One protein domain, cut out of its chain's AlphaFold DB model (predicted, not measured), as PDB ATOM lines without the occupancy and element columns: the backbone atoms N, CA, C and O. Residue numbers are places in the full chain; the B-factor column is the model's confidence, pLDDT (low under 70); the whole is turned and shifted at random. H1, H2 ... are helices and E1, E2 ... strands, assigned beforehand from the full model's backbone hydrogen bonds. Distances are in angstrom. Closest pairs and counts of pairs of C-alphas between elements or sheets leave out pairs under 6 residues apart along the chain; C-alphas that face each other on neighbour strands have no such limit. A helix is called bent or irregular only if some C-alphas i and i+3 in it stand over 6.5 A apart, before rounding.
ATOM      1  N   ARG A   2      50.548  17.042  22.117       83.31
ATOM      2  CA  ARG A   2      50.330  17.301  20.668       83.31
ATOM      3  C   ARG A   2      50.290  16.036  19.793       83.31
ATOM      4  O   ARG A   2      49.448  15.937  18.913       83.31
ATOM      5  N   GLY A   3      51.137  15.043  20.079       84.38
ATOM      6  CA  GLY A   3      51.108  13.747  19.389       84.38
ATOM      7  C   GLY A   3      49.828  12.930  19.629       84.38
ATOM      8  O   GLY A   3      49.321  12.331  18.687       84.38
ATOM      9  N   LEU A   4      49.254  12.970  20.840       84.25
ATOM     10  CA  LEU A   4      47.995  12.279  21.177       84.25
ATOM     11  C   LEU A   4      46.782  12.915  20.483       84.25
ATOM     12  O   LEU A   4      45.823  12.227  20.153       84.25
ATOM     13  N   VAL A   5      46.865  14.223  20.225       85.50
ATOM     14  CA  VAL A   5      45.808  15.050  19.621       85.50
ATOM     15  C   VAL A   5      45.980  15.202  18.094       85.50
ATOM     16  O   VAL A   5      45.156  15.798  17.407       85.50
ATOM     17  N   SER A   6      47.039  14.622  17.524       80.81
ATOM     18  CA  SER A   6      47.420  14.786  16.111       80.81
ATOM     19  C   SER A   6      46.484  14.117  15.093       80.81
ATOM     20  O   SER A   6      46.681  14.283  13.893       80.81
ATOM     21  N   GLY A   7      45.504  13.323  15.542       77.00
ATOM     22  CA  GLY A   7      44.621  12.528  14.677       77.00
ATOM     23  C   GLY A   7      45.285  11.297  14.038       77.00
ATOM     24  O   GLY A   7      44.604  10.499  13.405       77.00
ATOM     25  N   ASN A   8      46.597  11.096  14.218       84.75
ATOM     26  CA  ASN A   8      47.309   9.928  13.703       84.75
ATOM     27  C   ASN A   8      47.226   8.754  14.696       84.75
ATOM     28  O   ASN A   8      47.915   8.738  15.721       84.75
ATOM     29  N   SER A   9      46.403   7.754  14.371       83.31
ATOM     30  CA  SER A   9      46.149   6.581  15.223       83.31
ATOM     31  C   SER A   9      47.414   5.771  15.530       83.31
ATOM     32  O   SER A   9      47.619   5.358  16.673       83.31
ATOM     33  N   LYS A  10      48.317   5.603  14.553       85.00
ATOM     34  CA  LYS A  10      49.585   4.872  14.726       85.00
ATOM     35  C   LYS A  10      50.540   5.615  15.656       85.00
ATOM     36  O   LYS A  10      51.129   5.002  16.546       85.00
ATOM     37  N   LEU A  11      50.671   6.932  15.484       87.69
ATOM     38  CA  LEU A  11      51.482   7.762  16.376       87.69
ATOM     39  C   LEU A  11      50.935   7.710  17.805       87.69
ATOM     40  O   LEU A  11      51.702   7.485  18.738       87.69
ATOM     41  N   ARG A  12      49.617   7.849  17.976       89.88
ATOM     42  CA  ARG A  12      48.970   7.760  19.291       89.88
ATOM     43  C   ARG A  12      49.185   6.393  19.941       89.88
ATOM     44  O   ARG A  12      49.604   6.342  21.089       89.88
ATOM     45  N   SER A  13      48.993   5.299  19.203       85.44
ATOM     46  CA  SER A  13      49.242   3.934  19.696       85.44
ATOM     47  C   SER A  13      50.690   3.741  20.163       85.44
ATOM     48  O   SER A  13      50.926   3.178  21.233       85.44
ATOM     49  N   ASN A  14      51.668   4.233  19.397       87.94
ATOM     50  CA  ASN A  14      53.081   4.162  19.779       87.94
ATOM     51  C   ASN A  14      53.373   5.001  21.028       87.94
ATOM     52  O   ASN A  14      54.083   4.544  21.920       87.94
ATOM     53  N   LEU A  15      52.801   6.203  21.121       90.75
ATOM     54  CA  LEU A  15      52.953   7.051  22.301       90.75
ATOM     55  C   LEU A  15      52.338   6.395  23.542       90.75
ATOM     56  O   LEU A  15      52.999   6.357  24.573       90.75
ATOM     57  N   ASN A  16      51.139   5.817  23.429       87.75
ATOM     58  CA  ASN A  16      50.463   5.115  24.526       87.75
ATOM     59  C   ASN A  16      51.242   3.889  25.012       87.75
ATOM     60  O   ASN A  16      51.167   3.551  26.186       87.75
ATOM     61  N   THR A  17      51.976   3.228  24.115       87.31
ATOM     62  CA  THR A  17      52.712   1.998  24.437       87.31
ATOM     63  C   THR A  17      54.105   2.282  24.995       87.31
ATOM     64  O   THR A  17      54.518   1.630  25.947       87.31
ATOM     65  N   TYR A  18      54.838   3.238  24.413       89.25
ATOM     66  CA  TYR A  18      56.276   3.390  24.670       89.25
ATOM     67  C   TYR A  18      56.672   4.670  25.407       89.25
ATOM     68  O   TYR A  18      57.729   4.691  26.022       89.25
ATOM     69  N   ALA A  19      55.889   5.748  25.307       90.88
ATOM     70  CA  ALA A  19      56.308   7.061  25.809       90.88
ATOM     71  C   ALA A  19      55.473   7.528  27.002       90.88
ATOM     72  O   ALA A  19      56.016   7.933  28.024       90.88
ATOM     73  N   LEU A  20      54.146   7.480  26.875       90.94
ATOM     74  CA  LEU A  20      53.220   7.995  27.876       90.94
ATOM     75  C   LEU A  20      53.346   7.280  29.236       90.94
ATOM     76  O   LEU A  20      53.365   7.998  30.233       90.94
ATOM     77  N   PRO A  21      53.506   5.938  29.313       91.19
ATOM     78  CA  PRO A  21      53.741   5.262  30.588       91.19
ATOM     79  C   PRO A  21      55.008   5.768  31.281       91.19
ATOM     80  O   PRO A  21      54.937   6.215  32.418       91.19
ATOM     81  N   THR A  22      56.133   5.823  30.562       90.44
ATOM     82  CA  THR A  22      57.419   6.282  31.104       90.44
ATOM     83  C   THR A  22      57.368   7.734  31.579       90.44
ATOM     84  O   THR A  22      57.941   8.066  32.608       90.44
ATOM     85  N   VAL A  23      56.666   8.615  30.858       89.31
ATOM     86  CA  VAL A  23      56.514  10.020  31.274       89.31
ATOM     87  C   VAL A  23      55.706  10.131  32.567       89.31
ATOM     88  O   VAL A  23      56.105  10.871  33.463       89.31
ATOM     89  N   ILE A  24      54.596   9.395  32.676       89.50
ATOM     90  CA  ILE A  24      53.739   9.419  33.868       89.50
ATOM     91  C   ILE A  24      54.429   8.740  35.064       89.50
ATOM     92  O   ILE A  24      54.244   9.175  36.194       89.50
ATOM     93  N   GLU A  25      55.252   7.715  34.840       87.62
ATOM     94  CA  GLU A  25      56.060   7.087  35.896       87.62
ATOM     95  C   GLU A  25      57.127   8.034  36.466       87.62
ATOM     96  O   GLU A  25      57.391   8.000  37.666       87.62
ATOM     97  N   VAL A  26      57.728   8.886  35.625       90.31
ATOM     98  CA  VAL A  26      58.734   9.873  36.056       90.31
ATOM     99  C   VAL A  26      58.095  11.026  36.834       90.31
ATOM    100  O   VAL A  26      58.626  11.431  37.866       90.31
ATOM    101  N   ASP A  27      56.965  11.549  36.355       88.12
ATOM    102  CA  ASP A  27      56.196  12.591  37.038       88.12
ATOM    103  C   ASP A  27      54.703  12.251  37.013       88.12
ATOM    104  O   ASP A  27      53.981  12.541  36.054       88.12
ATOM    105  N   THR A  28      54.232  11.646  38.101       85.44
ATOM    106  CA  THR A  28      52.832  11.217  38.223       85.44
ATOM    107  C   THR A  28      51.840  12.378  38.283       85.44
ATOM    108  O   THR A  28      50.692  12.192  37.882       85.44
ATOM    109  N   ASP A  29      52.244  13.569  38.741       85.50
ATOM    110  CA  ASP A  29      51.342  14.726  38.875       85.50
ATOM    111  C   ASP A  29      51.153  15.462  37.541       85.50
ATOM    112  O   ASP A  29      50.151  16.161  37.340       85.50
ATOM    113  N   SER A  30      52.044  15.210  36.571       86.56
ATOM    114  CA  SER A  30      51.911  15.692  35.191       86.56
ATOM    115  C   SER A  30      50.569  15.316  34.548       86.56
ATOM    116  O   SER A  30      50.084  16.039  33.673       86.56
ATOM    117  N   ILE A  31      49.913  14.244  35.014       87.12
ATOM    118  CA  ILE A  31      48.591  13.823  34.542       87.12
ATOM    119  C   ILE A  31      47.533  14.920  34.684       87.12
ATOM    120  O   ILE A  31      46.746  15.123  33.762       87.12
ATOM    121  N   PHE A  32      47.531  15.679  35.784       85.69
ATOM    122  CA  PHE A  32      46.548  16.742  36.004       85.69
ATOM    123  C   PHE A  32      46.804  17.928  35.075       85.69
ATOM    124  O   PHE A  32      45.858  18.557  34.604       85.69
ATOM    125  N   ALA A  33      48.064  18.210  34.737       84.56
ATOM    126  CA  ALA A  33      48.392  19.200  33.714       84.56
ATOM    127  C   ALA A  33      47.970  18.724  32.310       84.56
ATOM    128  O   ALA A  33      47.459  19.513  31.513       84.56
ATOM    129  N   MET A  34      48.125  17.427  32.015       86.88
ATOM    130  CA  MET A  34      47.688  16.819  30.752       86.88
ATOM    131  C   MET A  34      46.159  16.737  30.616       86.88
ATOM    132  O   MET A  34      45.647  16.927  29.515       86.88
ATOM    133  N   LEU A  35      45.422  16.502  31.704       85.06
ATOM    134  CA  LEU A  35      43.954  16.578  31.729       85.06
ATOM    135  C   LEU A  35      43.474  18.033  31.608       85.06
ATOM    136  O   LEU A  35      42.574  18.325  30.819       85.06
ATOM    137  N   GLY A  36      44.155  18.971  32.274       81.31
ATOM    138  CA  GLY A  36      43.907  20.406  32.117       81.31
ATOM    139  C   GLY A  36      44.087  20.886  30.673       81.31
ATOM    140  O   GLY A  36      43.294  21.692  30.194       81.31
ATOM    141  N   PHE A  37      45.051  20.320  29.931       82.38
ATOM    142  CA  PHE A  37      45.262  20.602  28.500       82.38
ATOM    143  C   PHE A  37      44.030  20.296  27.627       82.38
ATOM    144  O   PHE A  37      43.863  20.907  26.576       82.38
ATOM    145  N   ILE A  38      43.164  19.370  28.049       83.00
ATOM    146  CA  ILE A  38      41.911  19.025  27.355       83.00
ATOM    147  C   ILE A  38      40.664  19.567  28.072       83.00
ATOM    148  O   ILE A  38      39.559  19.122  27.777       83.00
ATOM    149  N   SER A  39      40.828  20.542  28.976       79.38
ATOM    150  CA  SER A  39      39.742  21.149  29.770       79.38
ATOM    151  C   SER A  39      38.999  20.161  30.682       79.38
ATOM    152  O   SER A  39      37.798  20.294  30.900       79.38
ATOM    153  N   VAL A  40      39.708  19.167  31.222       78.25
ATOM    154  CA  VAL A  40      39.170  18.150  32.137       78.25
ATOM    155  C   VAL A  40      39.872  18.235  33.495       78.25
ATOM    156  O   VAL A  40      41.095  18.345  33.564       78.25
ATOM    157  N   GLY A  41      39.108  18.129  34.587       68.62
ATOM    158  CA  GLY A  41      39.648  18.101  35.951       68.62
ATOM    159  C   GLY A  41      39.931  19.476  36.581       68.62
ATOM    160  O   GLY A  41      39.595  20.516  36.015       68.62
ATOM    161  N   PRO A  42      40.543  19.502  37.780       60.62
ATOM    162  CA  PRO A  42      40.649  20.706  38.620       60.62
ATOM    163  C   PRO A  42      41.504  21.834  38.015       60.62
ATOM    164  O   PRO A  42      41.385  22.991  38.407       60.62
ATOM    165  N   SER A  43      42.346  21.519  37.029       58.97
ATOM    166  CA  SER A  43      43.227  22.448  36.310       58.97
ATOM    167  C   SER A  43      42.623  22.997  35.004       58.97
ATOM    168  O   SER A  43      43.308  23.731  34.287       58.97
ATOM    169  N   ALA A  44      41.356  22.685  34.687       61.12
ATOM    170  CA  ALA A  44      40.698  23.065  33.428       61.12
ATOM    171  C   ALA A  44      40.705  24.582  33.145       61.12
ATOM    172  O   ALA A  44      40.718  24.997  31.988       61.12
ATOM    173  N   ASN A  45      40.758  25.413  34.191       54.75
ATOM    174  CA  ASN A  45      40.752  26.875  34.073       54.75
ATOM    175  C   ASN A  45      42.154  27.513  33.995       54.75
ATOM    176  O   ASN A  45      42.248  28.709  33.722       54.75
ATOM    177  N   ALA A  46      43.233  26.754  34.232       53.03
ATOM    178  CA  ALA A  46      44.583  27.304  34.399       53.03
ATOM    179  C   ALA A  46      45.399  27.387  33.094       53.03
ATOM    180  O   ALA A  46      46.259  28.252  32.973       53.03
ATOM    181  N   ASN A  47      45.115  26.530  32.105       53.59
ATOM    182  CA  ASN A  47      45.904  26.407  30.873       53.59
ATOM    183  C   ASN A  47      45.012  26.503  29.621       53.59
ATOM    184  O   ASN A  47      44.778  25.508  28.935       53.59
ATOM    185  N   LYS A  48      44.499  27.701  29.312       51.31
ATOM    186  CA  LYS A  48      43.785  27.948  28.046       51.31
ATOM    187  C   LYS A  48      44.775  27.989  26.873       51.31
ATOM    188  O   LYS A  48      45.752  28.727  26.906       51.31
ATOM    189  N   LEU A  49      44.510  27.182  25.846       53.34
ATOM    190  CA  LEU A  49      45.217  27.182  24.559       53.34
ATOM    191  C   LEU A  49      44.835  28.401  23.697       53.34
ATOM    192  O   LEU A  49      43.680  28.813  23.704       53.34
ATOM    193  N   ASP A  50      45.766  28.856  22.850       52.94
ATOM    194  CA  ASP A  50      45.521  29.841  21.776       52.94
ATOM    195  C   ASP A  50      44.678  29.286  20.601       52.94
ATOM    196  O   ASP A  50      44.212  30.045  19.754       52.94
ATOM    197  N   VAL A  51      44.472  27.961  20.524       58.28
ATOM    198  CA  VAL A  51      43.692  27.292  19.462       58.28
ATOM    199  C   VAL A  51      42.683  26.314  20.080       58.28
ATOM    200  O   VAL A  51      43.099  25.421  20.824       58.28
ATOM    201  N   PRO A  52      41.376  26.417  19.765       67.19
ATOM    202  CA  PRO A  52      40.364  25.510  20.301       67.19
ATOM    203  C   PRO A  52      40.535  24.097  19.725       67.19
ATOM    204  O   PRO A  52      40.509  23.895  18.509       67.19
ATOM    205  N   LEU A  53      40.711  23.107  20.604       76.19
ATOM    206  CA  LEU A  53      40.728  21.691  20.230       76.19
ATOM    207  C   LEU A  53      39.314  21.216  19.872       76.19
ATOM    208  O   LEU A  53      38.336  21.604  20.513       76.19
ATOM    209  N   LYS A  54      39.199  20.343  18.867       81.44
ATOM    210  CA  LYS A  54      37.921  19.685  18.543       81.44
ATOM    211  C   LYS A  54      37.562  18.647  19.616       81.44
ATOM    212  O   LYS A  54      38.447  18.069  20.243       81.44
ATOM    213  N   SER A  55      36.272  18.338  19.770       81.50
ATOM    214  CA  SER A  55      35.811  17.328  20.741       81.50
ATOM    215  C   SER A  55      36.495  15.966  20.537       81.50
ATOM    216  O   SER A  55      36.979  15.380  21.500       81.50
ATOM    217  N   ASP A  56      36.638  15.501  19.293       83.38
ATOM    218  CA  ASP A  56      37.275  14.211  18.959       83.38
ATOM    219  C   ASP A  56      38.745  14.144  19.396       83.38
ATOM    220  O   ASP A  56      39.258  13.124  19.855       83.38
ATOM    221  N   GLN A  57      39.426  15.280  19.288       86.69
ATOM    222  CA  GLN A  57      40.817  15.468  19.669       86.69
ATOM    223  C   GLN A  57      41.009  15.374  21.188       86.69
ATOM    224  O   GLN A  57      41.947  14.719  21.654       86.69
ATOM    225  N   CYS A  58      40.095  15.975  21.950       86.81
ATOM    226  CA  CYS A  58      40.061  15.861  23.406       86.81
ATOM    227  C   CYS A  58      39.727  14.432  23.851       86.81
ATOM    228  O   CYS A  58      40.405  13.901  24.729       86.81
ATOM    229  N   ILE A  59      38.759  13.778  23.200       88.69
ATOM    230  CA  ILE A  59      38.369  12.389  23.488       88.69
ATOM    231  C   ILE A  59      39.547  11.431  23.266       88.69
ATOM    232  O   ILE A  59      39.844  10.601  24.125       88.69
ATOM    233  N   ALA A  60      40.274  11.572  22.154       88.44
ATOM    234  CA  ALA A  60      41.429  10.729  21.849       88.44
ATOM    235  C   ALA A  60      42.538  10.820  22.913       88.44
ATOM    236  O   ALA A  60      43.146   9.808  23.286       88.44
ATOM    237  N   ALA A  61      42.806  12.033  23.399       89.38
ATOM    238  CA  ALA A  61      43.767  12.266  24.468       89.38
ATOM    239  C   ALA A  61      43.254  11.754  25.819       89.38
ATOM    240  O   ALA A  61      44.018  11.102  26.527       89.38
ATOM    241  N   LEU A  62      41.974  11.967  26.144       90.62
ATOM    242  CA  LEU A  62      41.357  11.452  27.366       90.62
ATOM    243  C   LEU A  62      41.477   9.927  27.449       90.62
ATOM    244  O   LEU A  62      41.982   9.414  28.440       90.62
ATOM    245  N   VAL A  63      41.064   9.206  26.402       91.12
ATOM    246  CA  VAL A  63      41.128   7.734  26.355       91.12
ATOM    247  C   VAL A  63      42.563   7.242  26.539       91.12
ATOM    248  O   VAL A  63      42.809   6.311  27.298       91.12
ATOM    249  N   SER A  64      43.524   7.904  25.893       90.75
ATOM    250  CA  SER A  64      44.950   7.579  26.008       90.75
ATOM    251  C   SER A  64      45.479   7.760  27.432       90.75
ATOM    252  O   SER A  64      46.167   6.881  27.955       90.75
ATOM    253  N   LEU A  65      45.131   8.882  28.072       90.62
ATOM    254  CA  LEU A  65      45.507   9.171  29.453       90.62
ATOM    255  C   LEU A  65      44.852   8.177  30.412       90.62
ATOM    256  O   LEU A  65      45.554   7.581  31.222       90.62
ATOM    257  N   LEU A  66      43.545   7.934  30.292       88.75
ATOM    258  CA  LEU A  66      42.822   6.990  31.147       88.75
ATOM    259  C   LEU A  66      43.371   5.568  31.023       88.75
ATOM    260  O   LEU A  66      43.593   4.923  32.046       88.75
ATOM    261  N   LYS A  67      43.661   5.110  29.801       88.94
ATOM    262  CA  LYS A  67      44.238   3.786  29.551       88.94
ATOM    263  C   LYS A  67      45.557   3.589  30.281       88.94
ATOM    264  O   LYS A  67      45.724   2.623  31.024       88.94
ATOM    265  N   VAL A  68      46.502   4.506  30.072       89.12
ATOM    266  CA  VAL A  68      47.826   4.411  30.699       89.12
ATOM    267  C   VAL A  68      47.713   4.553  32.214       89.12
ATOM    268  O   VAL A  68      48.331   3.788  32.946       89.12
ATOM    269  N   SER A  69      46.858   5.450  32.696       88.25
ATOM    270  CA  SER A  69      46.671   5.681  34.133       88.25
ATOM    271  C   SER A  69      46.033   4.489  34.843       88.25
ATOM    272  O   SER A  69      46.433   4.158  35.957       88.25
ATOM    273  N   ARG A  70      45.077   3.802  34.202       85.62
ATOM    274  CA  ARG A  70      44.530   2.522  34.681       85.62
ATOM    275  C   ARG A  70      45.613   1.442  34.717       85.62
ATOM    276  O   ARG A  70      45.719   0.747  35.721       85.62
ATOM    277  N   ASN A  71      46.434   1.328  33.671       84.44
ATOM    278  CA  ASN A  71      47.523   0.342  33.613       84.44
ATOM    279  C   ASN A  71      48.596   0.570  34.689       84.44
ATOM    280  O   ASN A  71      49.109  -0.396  35.244       84.44
ATOM    281  N   LEU A  72      48.887   1.831  35.016       86.06
ATOM    282  CA  LEU A  72      49.795   2.225  36.100       86.06
ATOM    283  C   LEU A  72      49.129   2.219  37.490       86.06
ATOM    284  O   LEU A  72      49.739   2.652  38.461       86.06
ATOM    285  N   ALA A  73      47.878   1.755  37.595       83.88
ATOM    286  CA  ALA A  73      47.089   1.727  38.829       83.88
ATOM    287  C   ALA A  73      46.903   3.099  39.522       83.88
ATOM    288  O   ALA A  73      46.673   3.154  40.726       83.88
ATOM    289  N   LEU A  74      46.954   4.199  38.761       83.25
ATOM    290  CA  LEU A  74      46.741   5.569  39.254       83.25
ATOM    291  C   LEU A  74      45.258   5.955  39.346       83.25
ATOM    292  O   LEU A  74      44.899   6.876  40.078       83.25
ATOM    293  N   VAL A  75      44.401   5.284  38.571       81.38
ATOM    294  CA  VAL A  75      42.942   5.462  38.622       81.38
ATOM    295  C   VAL A  75      42.375   4.543  39.696       81.38
ATOM    296  O   VAL A  75      42.391   3.316  39.547       81.38
ATOM    297  N   GLU A  76      41.861   5.141  40.763       68.31
ATOM    298  CA  GLU A  76      41.314   4.441  41.918       68.31
ATOM    299  C   GLU A  76      39.786   4.359  41.831       68.31
ATOM    300  O   GLU A  76      39.111   5.319  41.474       68.31
ATOM    301  N   GLY A  77      39.229   3.202  42.186       67.12
ATOM    302  CA  GLY A  77      37.780   3.010  42.240       67.12
ATOM    303  C   GLY A  77      37.099   2.865  40.877       67.12
ATOM    304  O   GLY A  77      37.737   2.569  39.852       67.12
ATOM    305  N   ASP A  78      35.777   3.006  40.914       68.50
ATOM    306  CA  ASP A  78      34.897   2.864  39.761       68.50
ATOM    307  C   ASP A  78      34.489   4.233  39.216       68.50
ATOM    308  O   ASP A  78      34.666   5.272  39.853       68.50
ATOM    309  N   ILE A  79      33.957   4.226  38.001       73.44
ATOM    310  CA  ILE A  79      33.490   5.432  37.326       73.44
ATOM    311  C   ILE A  79      32.023   5.650  37.719       73.44
ATOM    312  O   ILE A  79      31.181   4.782  37.461       73.44
ATOM    313  N   HIS A  80      31.721   6.781  38.362       71.06
ATOM    314  CA  HIS A  80      30.392   7.099  38.902       71.06
ATOM    315  C   HIS A  80      29.810   8.360  38.250       71.06
ATOM    316  O   HIS A  80      30.555   9.266  37.876       71.06
ATOM    317  N   MET A  81      28.483   8.424  38.116       68.62
ATOM    318  CA  MET A  81      27.802   9.677  37.773       68.62
ATOM    319  C   MET A  81      27.860  10.643  38.957       68.62
ATOM    320  O   MET A  81      27.797  10.198  40.104       68.62
ATOM    321  N   ASP A  82      27.994  11.939  38.676       61.78
ATOM    322  CA  ASP A  82      27.930  12.980  39.701       61.78
ATOM    323  C   ASP A  82      26.496  13.074  40.253       61.78
ATOM    324  O   ASP A  82      25.545  13.315  39.509       61.78
ATOM    325  N   SER A  83      26.328  12.826  41.553       52.28
ATOM    326  CA  SER A  83      25.020  12.809  42.223       52.28
ATOM    327  C   SER A  83      24.416  14.208  42.400       52.28
ATOM    328  O   SER A  83      23.213  14.317  42.633       52.28
ATOM    329  N   ASP A  84      25.225  15.268  42.281       47.53
ATOM    330  CA  ASP A  84      24.819  16.652  42.569       47.53
ATOM    331  C   ASP A  84      24.043  17.334  41.417       47.53
ATOM    332  O   ASP A  84      23.439  18.383  41.629       47.53
ATOM    333  N   GLU A  85      23.992  16.753  40.209       45.22
ATOM    334  CA  GLU A  85      23.307  17.347  39.036       45.22
ATOM    335  C   GLU A  85      21.863  16.851  38.816       45.22
ATOM    336  O   GLU A  85      21.177  17.332  37.917       45.22
ATOM    337  N   LEU A  86      21.335  15.945  39.651       40.38
ATOM    338  CA  LEU A  86      19.934  15.493  39.539       40.38
ATOM    339  C   LEU A  86      18.894  16.570  39.917       40.38
ATOM    340  O   LEU A  86      17.695  16.315  39.814       40.38
ATOM    341  N   LEU A  87      19.327  17.760  40.354       40.97
ATOM    342  CA  LEU A  87      18.453  18.829  40.847       40.97
ATOM    343  C   LEU A  87      18.439  20.112  39.996       40.97
ATOM    344  O   LEU A  87      17.630  20.991  40.292       40.97
ATOM    345  N   GLU A  88      19.234  20.238  38.925       37.06
ATOM    346  CA  GLU A  88      19.247  21.466  38.108       37.06
ATOM    347  C   GLU A  88      19.220  21.217  36.584       37.06
ATOM    348  O   GLU A  88      20.226  20.912  35.959       37.06
ATOM    349  N   GLN A  89      18.034  21.467  36.008       36.84
ATOM    350  CA  GLN A  89      17.708  21.847  34.618       36.84
ATOM    351  C   GLN A  89      17.994  20.883  33.439       36.84
ATOM    352  O   GLN A  89      19.068  20.325  33.249       36.84
ATOM    353  N   GLU A  90      16.983  20.797  32.565       36.06
ATOM    354  CA  GLU A  90      16.759  19.838  31.467       36.06
ATOM    355  C   GLU A  90      17.732  19.887  30.264       36.06
ATOM    356  O   GLU A  90      17.464  19.229  29.264       36.06
ATOM    357  N   ASP A  91      18.874  20.583  30.329       39.53
ATOM    358  CA  ASP A  91      19.784  20.718  29.167       39.53
ATOM    359  C   ASP A  91      21.280  20.451  29.448       39.53
ATOM    360  O   ASP A  91      22.109  20.540  28.533       39.53
ATOM    361  N   ASN A  92      21.660  20.050  30.670       41.41
ATOM    362  CA  ASN A  92      23.055  19.729  30.992       41.41
ATOM    363  C   ASN A  92      23.342  18.217  30.937       41.41
ATOM    364  O   ASN A  92      22.810  17.403  31.685       41.41
ATOM    365  N   LYS A  93      24.222  17.832  30.007       53.22
ATOM    366  CA  LYS A  93      24.738  16.465  29.843       53.22
ATOM    367  C   LYS A  93      25.575  16.105  31.074       53.22
ATOM    368  O   LYS A  93      26.684  16.618  31.191       53.22
ATOM    369  N   GLY A  94      25.056  15.222  31.926       63.09
ATOM    370  CA  GLY A  94      25.643  14.890  33.229       63.09
ATOM    371  C   GLY A  94      27.161  14.664  33.237       63.09
ATOM    372  O   GLY A  94      27.741  14.127  32.281       63.09
ATOM    373  N   ALA A  95      27.815  15.070  34.324       75.06
ATOM    374  CA  ALA A  95      29.234  14.821  34.557       75.06
ATOM    375  C   ALA A  95      29.496  13.447  35.204       75.06
ATOM    376  O   ALA A  95      28.731  12.932  36.016       75.06
ATOM    377  N   VAL A  96      30.629  12.849  34.847       80.06
ATOM    378  CA  VAL A  96      31.159  11.601  35.400       80.06
ATOM    379  C   VAL A  96      32.381  11.923  36.249       80.06
ATOM    380  O   VAL A  96      33.280  12.641  35.801       80.06
ATOM    381  N   ILE A  97      32.440  11.362  37.453       81.12
ATOM    382  CA  ILE A  97      33.560  11.526  38.376       81.12
ATOM    383  C   ILE A  97      34.486  10.312  38.283       81.12
ATOM    384  O   ILE A  97      34.056   9.160  38.384       81.12
ATOM    385  N   ILE A  98      35.781  10.586  38.130       83.69
ATOM    386  CA  ILE A  98      36.866   9.602  38.187       83.69
ATOM    387  C   ILE A  98      37.837  10.013  39.295       83.69
ATOM    388  O   ILE A  98      38.261  11.165  39.331       83.69
ATOM    389  N   SER A  99      38.226   9.088  40.176       82.75
ATOM    390  CA  SER A  99      39.289   9.336  41.156       82.75
ATOM    391  C   SER A  99      40.653   8.966  40.570       82.75
ATOM    392  O   SER A  99      40.902   7.820  40.192       82.75
ATOM    393  N   VAL A 100      41.547   9.947  40.477       82.44
ATOM    394  CA  VAL A 100      42.934   9.770  40.035       82.44
ATOM    395  C   VAL A 100      43.832  10.177  41.195       82.44
ATOM    396  O   VAL A 100      43.801  11.336  41.599       82.44
ATOM    397  N   LYS A 101      44.602   9.239  41.765       80.06
ATOM    398  CA  LYS A 101      45.405   9.458  42.989       80.06
ATOM    399  C   LYS A 101      44.611  10.119  44.139       80.06
ATOM    400  O   LYS A 101      45.111  11.026  44.802       80.06
ATOM    401  N   GLY A 102      43.350   9.731  44.331       74.50
ATOM    402  CA  GLY A 102      42.468  10.310  45.354       74.50
ATOM    403  C   GLY A 102      41.879  11.691  45.025       74.50
ATOM    404  O   GLY A 102      41.121  12.224  45.832       74.50
ATOM    405  N   ILE A 103      42.187  12.275  43.859       81.69
ATOM    406  CA  ILE A 103      41.622  13.551  43.393       81.69
ATOM    407  C   ILE A 103      40.461  13.276  42.438       81.69
ATOM    408  O   ILE A 103      40.598  12.521  41.473       81.69
ATOM    409  N   THR A 104      39.321  13.926  42.677       81.00
ATOM    410  CA  THR A 104      38.134  13.819  41.827       81.00
ATOM    411  C   THR A 104      38.296  14.632  40.542       81.00
ATOM    412  O   THR A 104      38.521  15.842  40.540       81.00
ATOM    413  N   VAL A 105      38.178  13.945  39.410       83.69
ATOM    414  CA  VAL A 105      38.240  14.510  38.061       83.69
ATOM    415  C   VAL A 105      36.854  14.407  37.436       83.69
ATOM    416  O   VAL A 105      36.338  13.306  37.255       83.69
ATOM    417  N   ARG A 106      36.265  15.555  37.081       83.19
ATOM    418  CA  ARG A 106      34.988  15.636  36.359       83.19
ATOM    419  C   ARG A 106      35.210  15.561  34.851       83.19
ATOM    420  O   ARG A 106      36.004  16.330  34.304       83.19
ATOM    421  N   VAL A 107      34.495  14.653  34.194       84.19
ATOM    422  CA  VAL A 107      34.524  14.420  32.744       84.19
ATOM    423  C   VAL A 107      33.090  14.415  32.203       84.19
ATOM    424  O   VAL A 107      32.239  13.772  32.805       84.19
ATOM    425  N   PRO A 108      32.790  15.049  31.060       84.25
ATOM    426  CA  PRO A 108      31.456  14.970  30.459       84.25
ATOM    427  C   PRO A 108      31.044  13.524  30.110       84.25
ATOM    428  O   PRO A 108      31.784  12.825  29.411       84.25
ATOM    429  N   ALA A 109      29.855  13.066  30.531       81.25
ATOM    430  CA  ALA A 109      29.401  11.688  30.272       81.25
ATOM    431  C   ALA A 109      29.335  11.349  28.774       81.25
ATOM    432  O   ALA A 109      29.656  10.235  28.349       81.25
ATOM    433  N   ASN A 110      28.960  12.331  27.949       84.38
ATOM    434  CA  ASN A 110      28.874  12.174  26.500       84.38
ATOM    435  C   ASN A 110      30.223  11.816  25.856       84.38
ATOM    436  O   ASN A 110      30.229  11.166  24.813       84.38
ATOM    437  N   TRP A 111      31.358  12.188  26.457       88.75
ATOM    438  CA  TRP A 111      32.677  11.856  25.909       88.75
ATOM    439  C   TRP A 111      32.961  10.355  25.969       88.75
ATOM    440  O   TRP A 111      33.599   9.838  25.057       88.75
ATOM    441  N   PHE A 112      32.440   9.632  26.966       87.50
ATOM    442  CA  PHE A 112      32.577   8.171  27.032       87.50
ATOM    443  C   PHE A 112      31.746   7.466  25.963       87.50
ATOM    444  O   PHE A 112      32.236   6.544  25.312       87.50
ATOM    445  N   ILE A 113      30.519   7.937  25.723       87.50
ATOM    446  CA  ILE A 113      29.663   7.411  24.652       87.50
ATOM    447  C   ILE A 113      30.326   7.658  23.289       87.50
ATOM    448  O   ILE A 113      30.448   6.734  22.482       87.50
ATOM    449  N   LEU A 114      30.827   8.875  23.051       89.44
ATOM    450  CA  LEU A 114      31.535   9.228  21.816       89.44
ATOM    451  C   LEU A 114      32.851   8.454  21.654       89.44
ATOM    452  O   LEU A 114      33.193   8.070  20.541       89.44
ATOM    453  N   ALA A 115      33.568   8.162  22.741       91.19
ATOM    454  CA  ALA A 115      34.773   7.334  22.703       91.19
ATOM    455  C   ALA A 115      34.471   5.885  22.282       91.19
ATOM    456  O   ALA A 115      35.161   5.328  21.430       91.19
ATOM    457  N   LEU A 116      33.413   5.286  22.843       90.12
ATOM    458  CA  LEU A 116      32.986   3.907  22.555       90.12
ATOM    459  C   LEU A 116      32.370   3.735  21.156       90.12
ATOM    460  O   LEU A 116      32.304   2.618  20.638       90.12
ATOM    461  N   THR A 117      31.947   4.840  20.541       88.75
ATOM    462  CA  THR A 117      31.334   4.901  19.202       88.75
ATOM    463  C   THR A 117      32.188   5.657  18.183       88.75
ATOM    464  O   THR A 117      31.732   5.946  17.079       88.75
ATOM    465  N   HIS A 118      33.446   5.949  18.526       90.62
ATOM    466  CA  HIS A 118      34.340   6.735  17.683       90.62
ATOM    467  C   HIS A 118      34.593   6.053  16.331       90.62
ATOM    468  O   HIS A 118      34.715   4.832  16.238       90.62
ATOM    469  N   SER A 119      34.811   6.850  15.286       87.62
ATOM    470  CA  SER A 119      35.201   6.373  13.948       87.62
ATOM    471  C   SER A 119      36.529   5.600  13.910       87.62
ATOM    472  O   SER A 119      36.833   4.935  12.926       87.62
ATOM    473  N   ASP A 120      37.322   5.658  14.984       87.88
ATOM    474  CA  ASP A 120      38.637   5.036  15.079       87.88
ATOM    475  C   ASP A 120      38.506   3.784  15.942       87.88
ATOM    476  O   ASP A 120      38.283   3.847  17.151       87.88
ATOM    477  N   GLU A 121      38.655   2.633  15.297       88.94
ATOM    478  CA  GLU A 121      38.623   1.307  15.912       88.94
ATOM    479  C   GLU A 121      39.560   1.178  17.118       88.94
ATOM    480  O   GLU A 121      39.203   0.553  18.117       88.94
ATOM    481  N   THR A 122      40.747   1.789  17.047       88.25
ATOM    482  CA  THR A 122      41.733   1.704  18.131       88.25
ATOM    483  C   THR A 122      41.283   2.485  19.360       88.25
ATOM    484  O   THR A 122      41.456   1.994  20.472       88.25
ATOM    485  N   LEU A 123      40.633   3.641  19.172       89.69
ATOM    486  CA  LEU A 123      40.052   4.404  20.280       89.69
ATOM    487  C   LEU A 123      38.893   3.673  20.931       89.69
ATOM    488  O   LEU A 123      38.823   3.663  22.154       89.69
ATOM    489  N   ARG A 124      38.010   3.048  20.143       91.19
ATOM    490  CA  ARG A 124      36.877   2.289  20.691       91.19
ATOM    491  C   ARG A 124      37.351   1.164  21.609       91.19
ATOM    492  O   ARG A 124      36.816   1.000  22.703       91.19
ATOM    493  N   ILE A 125      38.388   0.432  21.192       90.44
ATOM    494  CA  ILE A 125      39.000  -0.629  22.005       90.44
ATOM    495  C   ILE A 125      39.695  -0.051  23.234       90.44
ATOM    496  O   ILE A 125      39.479  -0.555  24.328       90.44
ATOM    497  N   ASP A 126      40.513   0.991  23.072       90.25
ATOM    498  CA  ASP A 126      41.241   1.604  24.187       90.25
ATOM    499  C   ASP A 126      40.276   2.189  25.232       90.25
ATOM    500  O   ASP A 126      40.510   2.062  26.437       90.25
ATOM    501  N   ALA A 127      39.162   2.776  24.785       91.69
ATOM    502  CA  ALA A 127      38.095   3.274  25.644       91.69
ATOM    503  C   ALA A 127      37.424   2.122  26.396       91.69
ATOM    504  O   ALA A 127      37.348   2.157  27.621       91.69
ATOM    505  N   ALA A 128      37.009   1.069  25.686       90.56
ATOM    506  CA  ALA A 128      36.418  -0.113  26.305       90.56
ATOM    507  C   ALA A 128      37.378  -0.777  27.311       90.56
ATOM    508  O   ALA A 128      36.971  -1.151  28.408       90.56
ATOM    509  N   GLU A 129      38.665  -0.889  26.978       88.94
ATOM    510  CA  GLU A 129      39.681  -1.485  27.851       88.94
ATOM    511  C   GLU A 129      39.831  -0.687  29.151       88.94
ATOM    512  O   GLU A 129      39.831  -1.266  30.234       88.94
ATOM    513  N   SER A 130      39.884   0.643  29.049       86.25
ATOM    514  CA  SER A 130      40.053   1.546  30.197       86.25
ATOM    515  C   SER A 130      38.836   1.587  31.124       86.25
ATOM    516  O   SER A 130      38.980   1.771  32.336       86.25
ATOM    517  N   LEU A 131      37.638   1.461  30.546       83.19
ATOM    518  CA  LEU A 131      36.374   1.518  31.277       83.19
ATOM    519  C   LEU A 131      36.046   0.181  31.945       83.19
ATOM    520  O   LEU A 131      35.629   0.161  33.097       83.19
ATOM    521  N   PHE A 132      36.239  -0.938  31.243       80.44
ATOM    522  CA  PHE A 132      35.691  -2.230  31.672       80.44
ATOM    523  C   PHE A 132      36.711  -3.146  32.354       80.44
ATOM    524  O   PHE A 132      36.324  -4.093  33.049       80.44
ATOM    525  N   LEU A 133      38.013  -2.880  32.203       80.88
ATOM    526  CA  LEU A 133      39.058  -3.605  32.923       80.88
ATOM    527  C   LEU A 133      39.594  -2.766  34.084       80.88
ATOM    528  O   LEU A 133      39.888  -1.583  33.952       80.88
ATOM    529  N   ASN A 134      39.743  -3.412  35.238       78.88
ATOM    530  CA  ASN A 134      40.318  -2.820  36.439       78.88
ATOM    531  C   ASN A 134      41.494  -3.704  36.897       78.88
ATOM    532  O   ASN A 134      41.328  -4.931  36.916       78.88
ATOM    533  N   PRO A 135      42.652  -3.131  37.290       74.19
ATOM    534  CA  PRO A 135      43.756  -3.892  37.884       74.19
ATOM    535  C   PRO A 135      43.321  -4.783  39.056       74.19
ATOM    536  O   PRO A 135      43.851  -5.878  39.246       74.19
TER     537      PRO A 135
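Overview. This is residues 2 to 135 of the 840 residues of the protein "DUF2428 domain-containing protein" of Hordeum vulgare subsp. vulgare (UniProt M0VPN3). One helix, H3, runs through the middle of the domain, with H1 and H4 on opposite sides of it, H2 and H5 on the other two, and a small sheet of three strands near its later half. Beyond the sheet, the loop of residues 82 to 94 reaches away from the body, toward the end of the longest axis opposite to H1. The printed part has 134 residues with five named helices and three named strands, in the order H1 H2 H3 E1 E2 E3 H4 H5; the sheet, E1 E2 E3, is antiparallel, and the class is mixed, helices and strands. The whole is compact, with a radius of gyration of the C-alphas of 14.3 A and spans of 44 by 30 by 29 A.

Arrangement. Begin with H1, residues 9 to 26, which touches the hub, H3, residues 55 to 71, at a steep tilt of 48 degrees; their closest C-alphas, of Pro 21 and Val 68, are 6.0 A apart. H2, residues 30 to 36, and H3 form a helical hairpin and only just touch, with 3 pairs of C-alphas within 8 A, the closest being Leu 35 and Leu 62 at 7.2 A. Go on to E1, residues 75 to 81, E2, residues 95 to 100, and E3, residues 103 to 108, a meander, each strand the antiparallel neighbour of the one before. Within hydrogen-bond range you find N 76 and O 99 at 2.9 A between E1 and E2, and N 98 and O 105 at 2.9 A between E2 and E3. H4, residues 109 to 116, only grazes the sheet and touches H3 about perpendicular, at 81 degrees, with C-alphas 59 and 111 closest at 6.2 A. H5, residues 121 to 132, touches H3 at a steep tilt of 49 degrees, the same way, with C-alphas 67 and 130 closest at 4.8 A. Every O i to N i+4 pair is within hydrogen-bond range in H2, H3 and H5; in H1 11 of 14 are, in H4 3 of 4.

Along the chain. Find C-alpha 9 at (46.149, 6.581, 15.223); from there H1 runs 24.6 A, with a kink of 41 degrees near residue 18, and is only just irregular, C-alphas 17 and 20 being 6.9 A apart. H3 begins at C-alpha 55 (35.811, 17.328, 20.741) and is 24.3 A long. H5, 16.4 A long, ends at C-alpha 132 (35.691, -2.230, 31.672).

Size, cuts and confidence. The C-alphas of Tyr 18 and Leu 87, 43.9 A, are the two farthest apart. The printed part has no cut. The links H2 to H3 and E1 to E2 are long. Look for pLDDT under 70 at residues 41 to 52, 76 to 78 and 81 to 94.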